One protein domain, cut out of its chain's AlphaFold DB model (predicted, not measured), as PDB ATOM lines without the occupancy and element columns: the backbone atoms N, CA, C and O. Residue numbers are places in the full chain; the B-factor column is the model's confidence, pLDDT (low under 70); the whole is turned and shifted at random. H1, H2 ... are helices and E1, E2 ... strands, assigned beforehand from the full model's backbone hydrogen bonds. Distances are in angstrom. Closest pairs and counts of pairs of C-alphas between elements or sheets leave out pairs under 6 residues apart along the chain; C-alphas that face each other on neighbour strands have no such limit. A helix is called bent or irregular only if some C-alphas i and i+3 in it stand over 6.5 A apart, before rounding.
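What this domain is: This is residues 52 to 137 of the 140 residues of an uncharacterized protein of Spirochaetaceae bacterium (UniProt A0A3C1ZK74). A small helical body holds two short strands side by side, E1 and E2, and from it one long helix, H6, sticks out as an arm with residues 124 to 137. Within the body, the long H1 packs on H4 and H5, while H2 and H3 lie near the strands' other end, where E2 ends at Leu 116. The printed part has 86 residues with six named helices and two named strands, in the order H1, E1, H2, H3, H4, H5, E2, H6; the sheet has the order E1, E2 and is parallel, and the class is mostly helix. The whole is loose, with a radius of gyration of the C-alphas of 15.1 A, and elongated, with spans of 46 by 28 by 17 A, the arm adding to its length.

How they stand to each other: The sheet is formed by E1, residues 73 to 75, and E2, residues 114 to 116, parallel neighbours with 28 degrees between their directions. C-alphas 74 and 115 face each other at 4.8 A. N 75 and O 115 are within hydrogen-bond range at 2.8 A, and so are N 115 and O 73 at 2.8 A. Between the two strands the chain passes through H2, residues 78 to 82, H3, residues 84 to 91, H4, residues 94 to 97, and H5, residues 103 to 111, which makes a strand-helix-strand unit, two parallel neighbour strands with helices between them in the chain. The closest C-alphas of H2 and E2 are those of Ser 81 and Leu 116, 7.0 A apart. Those of H3 and E2 are Glu 84 and Leu 116, at 7.8 A. H2 and H3 are close but not clearly touching, with the C-alphas of Ser 80 and Leu 87 closest at 7.6 A. H1, residues 52 to 67, has its closest C-alpha to E1 at Ala 64, 7.9 A from that of Ile 73. H1 touches H4 with residues 54 to 61 alone, the closest C-alphas being those of Ala 57 and Phe 97, 4.7 A apart. H1 touches H5 with residues 61 to 65 alone, closest at the C-alphas of Ser 65 and Met 105, 6.9 A, and their lines are about perpendicular at 74 degrees. H3 and H1 are close but not clearly touching, with the C-alphas of Val 53 and Leu 87 closest at 6.7 A, and about perpendicular at 79 degrees. H3 and H4 meet only through their link. H6, residues 122 to 137, touches no helix and is apart from E1. Every O i to N i+4 pair is within hydrogen-bond range in H1, H2 and H5; in H3 it is 2 of 4 and in H6 11 of 12, while H4 is too short for such a pair.

Where its parts are: H1 begins at C-alpha 52, at (13.212, 17.662, -5.401), and measures 22.6 A from first to last C-alpha. E1 measures 6.5 A and E2 6.9 A; E1 begins at C-alpha 73, at (20.742, 30.847, 4.987). H2 measures 5.9 A, H4 4.7 A and H5 12.8 A. H3 measures 11.0 A and is irregular, with C-alphas 87 and 90 8.3 A apart. H6 measures 23.0 A and ends at C-alpha 137, at (18.139, 59.021, 0.798).

The domain as a whole: The two C-alphas farthest apart are those of Gly 90 and Gly 137, at 47.3 A. Without residues 124 to 137, which stand free, the body has 72 residues, spans 36 by 24 by 16 A and has a radius of gyration of 12.1 A. The printed part has no cut, and its seven links between named elements are tight. The mean pLDDT of the printed part is 93.3, and residues 136 to 137 are under 70.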
ATOM      1  N   PHE A  52      13.402  16.224  -5.561       94.56
ATOM      2  CA  PHE A  52      13.212  17.662  -5.401       94.56
ATOM      3  C   PHE A  52      13.995  18.201  -4.196       94.56
ATOM      4  O   PHE A  52      14.795  19.123  -4.354       94.56
ATOM      5  N   VAL A  53      13.848  17.590  -3.012       94.94
ATOM      6  CA  VAL A  53      14.567  18.031  -1.803       94.94
ATOM      7  C   VAL A  53      16.080  17.907  -1.964       94.94
ATOM      8  O   VAL A  53      16.805  18.819  -1.568       94.94
ATOM      9  N   ARG A  54      16.573  16.823  -2.581       94.50
ATOM     10  CA  ARG A  54      18.012  16.642  -2.837       94.50
ATOM     11  C   ARG A  54      18.560  17.734  -3.753       94.50
ATOM     12  O   ARG A  54      19.571  18.347  -3.421       94.50
ATOM     13  N   TYR A  55      17.904  18.006  -4.881       95.75
ATOM     14  CA  TYR A  55      18.342  19.058  -5.805       95.75
ATOM     15  C   TYR A  55      18.245  20.445  -5.179       95.75
ATOM     16  O   TYR A  55      19.157  21.257  -5.346       95.75
ATOM     17  N   TYR A  56      17.184  20.700  -4.413       95.69
ATOM     18  CA  TYR A  56      17.016  21.959  -3.706       95.69
ATOM     19  C   TYR A  56      18.153  22.183  -2.699       95.69
ATOM     20  O   TYR A  56      18.847  23.198  -2.768       95.69
ATOM     21  N   ALA A  57      18.427  21.200  -1.841       97.00
ATOM     22  CA  ALA A  57      19.515  21.253  -0.870       97.00
ATOM     23  C   ALA A  57      20.899  21.365  -1.527       97.00
ATOM     24  O   ALA A  57      21.722  22.167  -1.090       97.00
ATOM     25  N   ALA A  58      21.153  20.617  -2.606       96.69
ATOM     26  CA  ALA A  58      22.416  20.676  -3.340       96.69
ATOM     27  C   ALA A  58      22.648  22.057  -3.969       96.69
ATOM     28  O   ALA A  58      23.759  22.586  -3.917       96.69
ATOM     29  N   LYS A  59      21.597  22.684  -4.517       96.88
ATOM     30  CA  LYS A  59      21.697  24.044  -5.057       96.88
ATOM     31  C   LYS A  59      22.037  25.052  -3.962       96.88
ATOM     32  O   LYS A  59      22.912  25.891  -4.168       96.88
ATOM     33  N   VAL A  60      21.377  24.955  -2.810       97.31
ATOM     34  CA  VAL A  60      21.630  25.836  -1.662       97.31
ATOM     35  C   VAL A  60      23.043  25.621  -1.105       97.31
ATOM     36  O   VAL A  60      23.742  26.595  -0.853       97.31
ATOM     37  N   SER A  61      23.513  24.375  -1.011       97.69
ATOM     38  CA  SER A  61      24.888  24.028  -0.610       97.69
ATOM     39  C   SER A  61      25.947  24.602  -1.551       97.69
ATOM     40  O   SER A  61      26.950  25.170  -1.111       97.69
ATOM     41  N   GLY A  62      25.707  24.520  -2.861       96.56
ATOM     42  CA  GLY A  62      26.587  25.123  -3.858       96.56
ATOM     43  C   GLY A  62      26.684  26.642  -3.696       96.56
ATOM     44  O   GLY A  62      27.782  27.186  -3.715       96.56
ATOM     45  N   LEU A  63      25.555  27.322  -3.466       97.25
ATOM     46  CA  LEU A  63      25.544  28.763  -3.187       97.25
ATOM     47  C   LEU A  63      26.269  29.088  -1.873       97.25
ATOM     48  O   LEU A  63      27.092  29.998  -1.842       97.25
ATOM     49  N   ALA A  64      26.029  28.313  -0.816       97.75
ATOM     50  CA  ALA A  64      26.715  28.453   0.465       97.75
ATOM     51  C   ALA A  64      28.240  28.339   0.320       97.75
ATOM     52  O   ALA A  64      28.980  29.126   0.903       97.75
ATOM     53  N   SER A  65      28.701  27.401  -0.511       95.88
ATOM     54  CA  SER A  65      30.126  27.172  -0.776       95.88
ATOM     55  C   SER A  65      30.784  28.314  -1.562       95.88
ATOM     56  O   SER A  65      31.996  28.483  -1.479       95.88
ATOM     57  N   VAL A  66      30.001  29.083  -2.330       96.50
ATOM     58  CA  VAL A  66      30.480  30.243  -3.103       96.50
ATOM     59  C   VAL A  66      30.478  31.515  -2.258       96.50
ATOM     60  O   VAL A  66      31.443  32.272  -2.289       96.50
ATOM     61  N   PHE A  67      29.397  31.761  -1.516       97.12
ATOM     62  CA  PHE A  67      29.179  33.037  -0.827       97.12
ATOM     63  C   PHE A  67      29.622  33.048   0.636       97.12
ATOM     64  O   PHE A  67      29.748  34.126   1.207       97.12
ATOM     65  N   LEU A  68      29.839  31.877   1.243       96.50
ATOM     66  CA  LEU A  68      30.208  31.714   2.652       96.50
ATOM     67  C   LEU A  68      29.372  32.599   3.605       96.50
ATOM     68  O   LEU A  68      29.931  33.396   4.364       96.50
ATOM     69  N   PRO A  69      28.028  32.493   3.579       96.62
ATOM     70  CA  PRO A  69      27.153  33.412   4.301       96.62
ATOM     71  C   PRO A  69      27.245  33.204   5.821       96.62
ATOM     72  O   PRO A  69      26.515  32.404   6.392       96.62
ATOM     73  N   SER A  70      28.107  33.948   6.513       90.75
ATOM     74  CA  SER A  70      28.322  33.817   7.966       90.75
ATOM     75  C   SER A  70      27.064  34.045   8.818       90.75
ATOM     76  O   SER A  70      26.970  33.511   9.919       90.75
ATOM     77  N   GLY A  71      26.081  34.793   8.307       93.94
ATOM     78  CA  GLY A  71      24.779  35.008   8.949       93.94
ATOM     79  C   GLY A  71      23.766  33.870   8.762       93.94
ATOM     80  O   GLY A  71      22.635  33.988   9.234       93.94
ATOM     81  N   GLY A  72      24.139  32.792   8.067       96.25
ATOM     82  CA  GLY A  72      23.244  31.684   7.747       96.25
ATOM     83  C   GLY A  72      22.454  31.870   6.455       96.25
ATOM     84  O   GLY A  72      22.625  32.833   5.705       96.25
ATOM     85  N   ILE A  73      21.575  30.907   6.190       97.44
ATOM     86  CA  ILE A  73      20.742  30.847   4.987       97.44
ATOM     87  C   ILE A  73      19.275  30.815   5.378       97.44
ATOM     88  O   ILE A  73      18.869  30.016   6.215       97.44
ATOM     89  N   TYR A  74      18.467  31.628   4.704       95.50
ATOM     90  CA  TYR A  74      17.021  31.669   4.888       95.50
ATOM     91  C   TYR A  74      16.327  31.086   3.657       95.50
ATOM     92  O   TYR A  74      16.405  31.632   2.557       95.50
ATOM     93  N   LEU A  75      15.637  29.963   3.837       94.94
ATOM     94  CA  LEU A  75      14.765  29.373   2.834       94.94
ATOM     95  C   LEU A  75      13.401  30.065   2.922       94.94
ATOM     96  O   LEU A  75      12.612  29.799   3.830       94.94
ATOM     97  N   ALA A  76      13.140  30.968   1.982       91.31
ATOM     98  CA  ALA A  76      11.864  31.662   1.850       91.31
ATOM     99  C   ALA A  76      11.063  31.141   0.647       91.31
ATOM    100  O   ALA A  76      11.614  30.556  -0.287       91.31
ATOM    101  N   GLY A  77       9.753  31.388   0.663       85.69
ATOM    102  CA  GLY A  77       8.847  31.075  -0.441       85.69
ATOM    103  C   GLY A  77       7.829  29.975  -0.132       85.69
ATOM    104  O   GLY A  77       7.909  29.243   0.859       85.69
ATOM    105  N   GLY A  78       6.828  29.875  -1.008       84.75
ATOM    106  CA  GLY A  78       5.677  28.992  -0.816       84.75
ATOM    107  C   GLY A  78       6.027  27.503  -0.824       84.75
ATOM    108  O   GLY A  78       5.408  26.741  -0.098       84.75
ATOM    109  N   ILE A  79       7.023  27.082  -1.607       86.19
ATOM    110  CA  ILE A  79       7.382  25.661  -1.727       86.19
ATOM    111  C   ILE A  79       8.034  25.161  -0.433       86.19
ATOM    112  O   ILE A  79       7.647  24.123   0.098       86.19
ATOM    113  N   SER A  80       8.979  25.921   0.118       85.88
ATOM    114  CA  SER A  80       9.703  25.518   1.324       85.88
ATOM    115  C   SER A  80       8.788  25.502   2.549       85.88
ATOM    116  O   SER A  80       8.810  24.547   3.318       85.88
ATOM    117  N   SER A  81       7.929  26.517   2.690       85.62
ATOM    118  CA  SER A  81       6.952  26.599   3.785       85.62
ATOM    119  C   SER A  81       5.870  25.513   3.698       85.62
ATOM    120  O   SER A  81       5.607  24.832   4.686       85.62
ATOM    121  N   LYS A  82       5.287  25.267   2.516       88.81
ATOM    122  CA  LYS A  82       4.245  24.233   2.330       88.81
ATOM    123  C   LYS A  82       4.752  22.802   2.533       88.81
ATOM    124  O   LYS A  82       3.951  21.910   2.807       88.81
ATOM    125  N   HIS A  83       6.054  22.567   2.389       90.69
ATOM    126  CA  HIS A  83       6.664  21.241   2.518       90.69
ATOM    127  C   HIS A  83       7.608  21.128   3.717       90.69
ATOM    128  O   HIS A  83       8.436  20.219   3.755       90.69
ATOM    129  N   GLU A  84       7.458  22.002   4.713       92.75
ATOM    130  CA  GLU A  84       8.302  22.051   5.907       92.75
ATOM    131  C   GLU A  84       8.506  20.673   6.550       92.75
ATOM    132  O   GLU A  84       9.639  20.222   6.716       92.75
ATOM    133  N   THR A  85       7.415  19.964   6.861       92.31
ATOM    134  CA  THR A  85       7.493  18.647   7.507       92.31
ATOM    135  C   THR A  85       8.309  17.658   6.678       92.31
ATOM    136  O   THR A  85       9.083  16.887   7.235       92.31
ATOM    137  N   PHE A  86       8.184  17.699   5.348       93.25
ATOM    138  CA  PHE A  86       8.926  16.813   4.454       93.25
ATOM    139  C   PHE A  86      10.407  17.206   4.339       93.25
ATOM    140  O   PHE A  86      11.258  16.335   4.197       93.25
ATOM    141  N   LEU A  87      10.742  18.495   4.418       93.69
ATOM    142  CA  LEU A  87      12.132  18.965   4.419       93.69
ATOM    143  C   LEU A  87      12.870  18.579   5.709       93.69
ATOM    144  O   LEU A  87      14.039  18.182   5.656       93.69
ATOM    145  N   LEU A  88      12.179  18.697   6.849       92.94
ATOM    146  CA  LEU A  88      12.722  18.438   8.183       92.94
ATOM    147  C   LEU A  88      12.791  16.944   8.525       92.94
ATOM    148  O   LEU A  88      13.704  16.531   9.243       92.94
ATOM    149  N   ASP A  89      11.865  16.129   8.008       93.00
ATOM    150  CA  ASP A  89      11.797  14.692   8.293       93.00
ATOM    151  C   ASP A  89      13.142  13.994   8.046       93.00
ATOM    152  O   ASP A  89      13.742  14.102   6.974       93.00
ATOM    153  N   GLY A  90      13.642  13.294   9.065       90.44
ATOM    154  CA  GLY A  90      14.924  12.593   9.033       90.44
ATOM    155  C   GLY A  90      16.134  13.458   8.660       90.44
ATOM    156  O   GLY A  90      17.168  12.898   8.306       90.44
ATOM    157  N   GLN A  91      16.043  14.789   8.696       92.94
ATOM    158  CA  GLN A  91      17.059  15.697   8.151       92.94
ATOM    159  C   GLN A  91      17.241  15.563   6.624       92.94
ATOM    160  O   GLN A  91      18.351  15.708   6.108       92.94
ATOM    161  N   ARG A  92      16.168  15.267   5.869       93.31
ATOM    162  CA  ARG A  92      16.203  15.081   4.402       93.31
ATOM    163  C   ARG A  92      16.950  16.190   3.669       93.31
ATOM    164  O   ARG A  92      17.780  15.869   2.822       93.31
ATOM    165  N   PHE A  93      16.689  17.450   4.013       96.38
ATOM    166  CA  PHE A  93      17.396  18.587   3.425       96.38
ATOM    167  C   PHE A  93      18.874  18.622   3.846       96.38
ATOM    168  O   PHE A  93      19.761  18.604   2.990       96.38
ATOM    169  N   MET A  94      19.150  18.602   5.156       96.75
ATOM    170  CA  MET A  94      20.509  18.782   5.693       96.75
ATOM    171  C   MET A  94      21.479  17.678   5.254       96.75
ATOM    172  O   MET A  94      22.595  17.971   4.834       96.75
ATOM    173  N   ARG A  95      21.022  16.419   5.183       95.06
ATOM    174  CA  ARG A  95      21.836  15.286   4.698       95.06
ATOM    175  C   ARG A  95      22.369  15.462   3.277       95.06
ATOM    176  O   ARG A  95      23.334  14.788   2.916       95.06
ATOM    177  N   THR A  96      21.705  16.260   2.441       95.75
ATOM    178  CA  THR A  96      22.204  16.606   1.104       95.75
ATOM    179  C   THR A  96      22.930  17.943   1.110       95.75
ATOM    180  O   THR A  96      23.958  18.051   0.450       95.75
ATOM    181  N   PHE A  97      22.453  18.921   1.878       97.75
ATOM    182  CA  PHE A  97      23.084  20.233   2.004       97.75
ATOM    183  C   PHE A  97      24.539  20.144   2.493       97.75
ATOM    184  O   PHE A  97      25.422  20.781   1.929       97.75
ATOM    185  N   GLU A  98      24.819  19.295   3.476       96.62
ATOM    186  CA  GLU A  98      26.158  19.139   4.060       96.62
ATOM    187  C   GLU A  98      27.116  18.324   3.175       96.62
ATOM    188  O   GLU A  98      28.313  18.216   3.458       96.62
ATOM    189  N   ARG A  99      26.628  17.721   2.080       94.81
ATOM    190  CA  ARG A  99      27.486  16.937   1.188       94.81
ATOM    191  C   ARG A  99      28.395  17.860   0.399       94.81
ATOM    192  O   ARG A  99      27.953  18.666  -0.411       94.81
ATOM    193  N   ASN A 100      29.693  17.655   0.572       94.19
ATOM    194  CA  ASN A 100      30.712  18.302  -0.232       94.19
ATOM    195  C   ASN A 100      31.934  17.385  -0.363       94.19
ATOM    196  O   ASN A 100      32.257  16.638   0.569       94.19
ATOM    197  N   TYR A 101      32.607  17.445  -1.516       91.69
ATOM    198  CA  TYR A 101      33.828  16.676  -1.765       91.69
ATOM    199  C   TYR A 101      34.987  17.156  -0.876       91.69
ATOM    200  O   TYR A 101      35.802  16.345  -0.444       91.69
ATOM    201  N   SER A 102      35.035  18.453  -0.551       94.69
ATOM    202  CA  SER A 102      36.037  19.044   0.335       94.69
ATOM    203  C   SER A 102      35.665  18.820   1.809       94.69
ATOM    204  O   SER A 102      34.601  19.272   2.246       94.69
ATOM    205  N   PRO A 103      36.529  18.175   2.621       95.44
ATOM    206  CA  PRO A 103      36.279  17.985   4.052       95.44
ATOM    207  C   PRO A 103      36.125  19.297   4.831       95.44
ATOM    208  O   PRO A 103      35.276  19.378   5.717       95.44
ATOM    209  N   HIS A 104      36.901  20.329   4.483       96.06
ATOM    210  CA  HIS A 104      36.810  21.648   5.118       96.06
ATOM    211  C   HIS A 104      35.464  22.310   4.839       96.06
ATOM    212  O   HIS A 104      34.833  22.839   5.751       96.06
ATOM    213  N   MET A 105      34.992  22.212   3.593       96.25
ATOM    214  CA  MET A 105      33.697  22.769   3.216       96.25
ATOM    215  C   MET A 105      32.550  22.017   3.887       96.25
ATOM    216  O   MET A 105      31.614  22.634   4.373       96.25
ATOM    217  N   ARG A 106      32.637  20.687   3.988       96.50
ATOM    218  CA  ARG A 106      31.642  19.892   4.718       96.50
ATOM    219  C   ARG A 106      31.532  20.306   6.188       96.50
ATOM    220  O   ARG A 106      30.421  20.416   6.689       96.50
ATOM    221  N   LYS A 107      32.661  20.568   6.861       96.50
ATOM    222  CA  LYS A 107      32.653  21.083   8.240       96.50
ATOM    223  C   LYS A 107      31.965  22.449   8.320       96.50
ATOM    224  O   LYS A 107      31.091  22.627   9.156       96.50
ATOM    225  N   TYR A 108      32.315  23.366   7.418       96.62
ATOM    226  CA  TYR A 108      31.678  24.682   7.340       96.62
ATOM    227  C   TYR A 108      30.157  24.581   7.133       96.62
ATOM    228  O   TYR A 108      29.393  25.202   7.863       96.62
ATOM    229  N   LEU A 109      29.708  23.759   6.181       97.25
ATOM    230  CA  LEU A 109      28.286  23.573   5.878       97.25
ATOM    231  C   LEU A 109      27.509  22.943   7.043       97.25
ATOM    232  O   LEU A 109      26.354  23.297   7.242       97.25
ATOM    233  N   ALA A 110      28.126  22.044   7.813       96.31
ATOM    234  CA  ALA A 110      27.499  21.433   8.988       96.31
ATOM    235  C   ALA A 110      27.302  22.422  10.154       96.31
ATOM    236  O   ALA A 110      26.410  22.236  10.977       96.31
ATOM    237  N   GLU A 111      28.126  23.469  10.234       96.25
ATOM    238  CA  GLU A 111      28.016  24.526  11.251       96.25
ATOM    239  C   GLU A 111      27.124  25.695  10.790       96.25
ATOM    240  O   GLU A 111      26.696  26.513  11.605       96.25
ATOM    241  N   LEU A 112      26.829  25.786   9.488       97.44
ATOM    242  CA  LEU A 112      26.093  26.890   8.882       97.44
ATOM    243  C   LEU A 112      24.575  26.760   9.128       97.44
ATOM    244  O   LEU A 112      23.950  25.835   8.600       97.44
ATOM    245  N   PRO A 113      23.932  27.693   9.858       96.62
ATOM    246  CA  PRO A 113      22.499  27.603  10.112       96.62
ATOM    247  C   PRO A 113      21.677  27.792   8.830       96.62
ATOM    248  O   PRO A 113      21.848  28.766   8.093       96.62
ATOM    249  N   VAL A 114      20.726  26.880   8.610       96.88
ATOM    250  CA  VAL A 114      19.705  26.968   7.558       96.88
ATOM    251  C   VAL A 114      18.335  27.107   8.218       96.88
ATOM    252  O   VAL A 114      17.894  26.235   8.963       96.88
ATOM    253  N   MET A 115      17.659  28.218   7.951       95.38
ATOM    254  CA  MET A 115      16.414  28.623   8.596       95.38
ATOM    255  C   MET A 115      15.274  28.623   7.585       95.38
ATOM    256  O   MET A 115      15.430  29.099   6.463       95.38
ATOM    257  N   LEU A 116      14.107  28.118   7.982       94.00
ATOM    258  CA  LEU A 116      12.898  28.180   7.169       94.00
ATOM    259  C   LEU A 116      12.065  29.399   7.569       94.00
ATOM    260  O   LEU A 116      11.692  29.547   8.734       94.00
ATOM    261  N   VAL A 117      11.745  30.262   6.607       93.69
ATOM    262  CA  VAL A 117      10.902  31.432   6.867       93.69
ATOM    263  C   VAL A 117       9.435  31.008   6.863       93.69
ATOM    264  O   VAL A 117       8.897  30.620   5.827       93.69
ATOM    265  N   ARG A 118       8.792  31.084   8.035       90.50
ATOM    266  CA  ARG A 118       7.368  30.752   8.222       90.50
ATOM    267  C   ARG A 118       6.432  31.955   8.092       90.50
ATOM    268  O   ARG A 118       5.240  31.776   7.867       90.50
ATOM    269  N   ASP A 119       6.956  33.168   8.243       89.88
ATOM    270  CA  ASP A 119       6.165  34.389   8.127       89.88
ATOM    271  C   ASP A 119       5.919  34.735   6.650       89.88
ATOM    272  O   ASP A 119       6.820  35.173   5.933       89.88
ATOM    273  N   TYR A 120       4.682  34.548   6.189       86.00
ATOM    274  CA  TYR A 120       4.276  34.873   4.820       86.00
ATOM    275  C   TYR A 120       4.296  36.377   4.518       86.00
ATOM    276  O   TYR A 120       4.325  36.761   3.348       86.00
ATOM    277  N   SER A 121       4.314  37.236   5.541       90.25
ATOM    278  CA  SER A 121       4.407  38.686   5.372       90.25
ATOM    279  C   SER A 121       5.832  39.170   5.090       90.25
ATOM    280  O   SER A 121       6.009  40.336   4.743       90.25
ATOM    281  N   VAL A 122       6.845  38.291   5.148       92.50
ATOM    282  CA  VAL A 122       8.266  38.649   4.974       92.50
ATOM    283  C   VAL A 122       8.538  39.474   3.711       92.50
ATOM    284  O   VAL A 122       9.338  40.406   3.745       92.50
ATOM    285  N   SER A 123       7.847  39.192   2.602       92.00
ATOM    286  CA  SER A 123       8.003  39.951   1.356       92.00
ATOM    287  C   SER A 123       7.456  41.376   1.470       92.00
ATOM    288  O   SER A 123       8.073  42.306   0.956       92.00
ATOM    289  N   LEU A 124       6.335  41.564   2.174       94.88
ATOM    290  CA  LEU A 124       5.761  42.886   2.440       94.88
ATOM    291  C   LEU A 124       6.613  43.669   3.441       94.88
ATOM    292  O   LEU A 124       6.877  44.847   3.221       94.88
ATOM    293  N   LEU A 125       7.097  43.010   4.498       94.94
ATOM    294  CA  LEU A 125       8.027  43.606   5.462       94.94
ATOM    295  C   LEU A 125       9.323  44.054   4.777       94.94
ATOM    296  O   LEU A 125       9.792  45.167   5.003       94.94
ATOM    297  N   GLY A 126       9.867  43.220   3.886       93.94
ATOM    298  CA  GLY A 126      11.028  43.557   3.069       93.94
ATOM    299  C   GLY A 126      10.780  44.768   2.167       93.94
ATOM    300  O   GLY A 126      11.622  45.662   2.113       93.94
ATOM    301  N   ALA A 127       9.613  44.841   1.517       95.44
ATOM    302  CA  ALA A 127       9.227  45.983   0.689       95.44
ATOM    303  C   ALA A 127       9.079  47.278   1.508       95.44
ATOM    304  O   ALA A 127       9.601  48.318   1.111       95.44
ATOM    305  N   ALA A 128       8.429  47.213   2.675       96.44
ATOM    306  CA  ALA A 128       8.293  48.353   3.579       96.44
ATOM    307  C   ALA A 128       9.663  48.846   4.076       96.44
ATOM    308  O   ALA A 128       9.952  50.040   4.027       96.44
ATOM    309  N   ASN A 129      10.540  47.924   4.483       96.12
ATOM    310  CA  ASN A 129      11.901  48.253   4.896       96.12
ATOM    311  C   ASN A 129      12.716  48.876   3.748       96.12
ATOM    312  O   ASN A 129      13.405  49.871   3.961       96.12
ATOM    313  N   ALA A 130      12.609  48.345   2.528       95.75
ATOM    314  CA  ALA A 130      13.271  48.921   1.360       95.75
ATOM    315  C   ALA A 130      12.787  50.352   1.078       95.75
ATOM    316  O   ALA A 130      13.611  51.224   0.818       95.75
ATOM    317  N   ALA A 131      11.482  50.623   1.190       96.19
ATOM    318  CA  ALA A 131      10.935  51.969   1.024       96.19
ATOM    319  C   ALA A 131      11.485  52.958   2.066       96.19
ATOM    320  O   ALA A 131      11.849  54.074   1.707       96.19
ATOM    321  N   VAL A 132      11.612  52.546   3.334       95.81
ATOM    322  CA  VAL A 132      12.219  53.380   4.386       95.81
ATOM    323  C   VAL A 132      13.694  53.653   4.089       95.81
ATOM    324  O   VAL A 132      14.124  54.804   4.142       95.81
ATOM    325  N   GLN A 133      14.471  52.624   3.745       94.31
ATOM    326  CA  GLN A 133      15.912  52.772   3.524       94.31
ATOM    327  C   GLN A 133      16.239  53.573   2.258       94.31
ATOM    328  O   GLN A 133      17.119  54.429   2.285       94.31
ATOM    329  N   LEU A 134      15.521  53.326   1.161       93.12
ATOM    330  CA  LEU A 134      15.765  53.985  -0.125       93.12
ATOM    331  C   LEU A 134      15.082  55.355  -0.220       93.12
ATOM    332  O   LEU A 134      15.611  56.258  -0.859       93.12
ATOM    333  N   GLY A 135      13.930  55.536   0.431       82.44
ATOM    334  CA  GLY A 135      13.202  56.807   0.445       82.44
ATOM    335  C   GLY A 135      13.857  57.871   1.326       82.44
ATOM    336  O   GLY A 135      13.803  59.054   1.000       82.44
ATOM    337  N   SER A 136      14.542  57.465   2.399       67.19
ATOM    338  CA  SER A 136      15.242  58.401   3.295       67.19
ATOM    339  C   SER A 136      16.503  59.020   2.669       67.19
ATOM    340  O   SER A 136      17.000  60.017   3.181       67.19
ATOM    341  N   GLY A 137      17.008  58.469   1.557       57.03
ATOM    342  CA  GLY A 137      18.139  59.021   0.798       57.03
ATOM    343  C   GLY A 137      17.767  60.103  -0.224       57.03
ATOM    344  O   GLY A 137      18.660  60.688  -0.822       57.03
TER     345      GLY A 137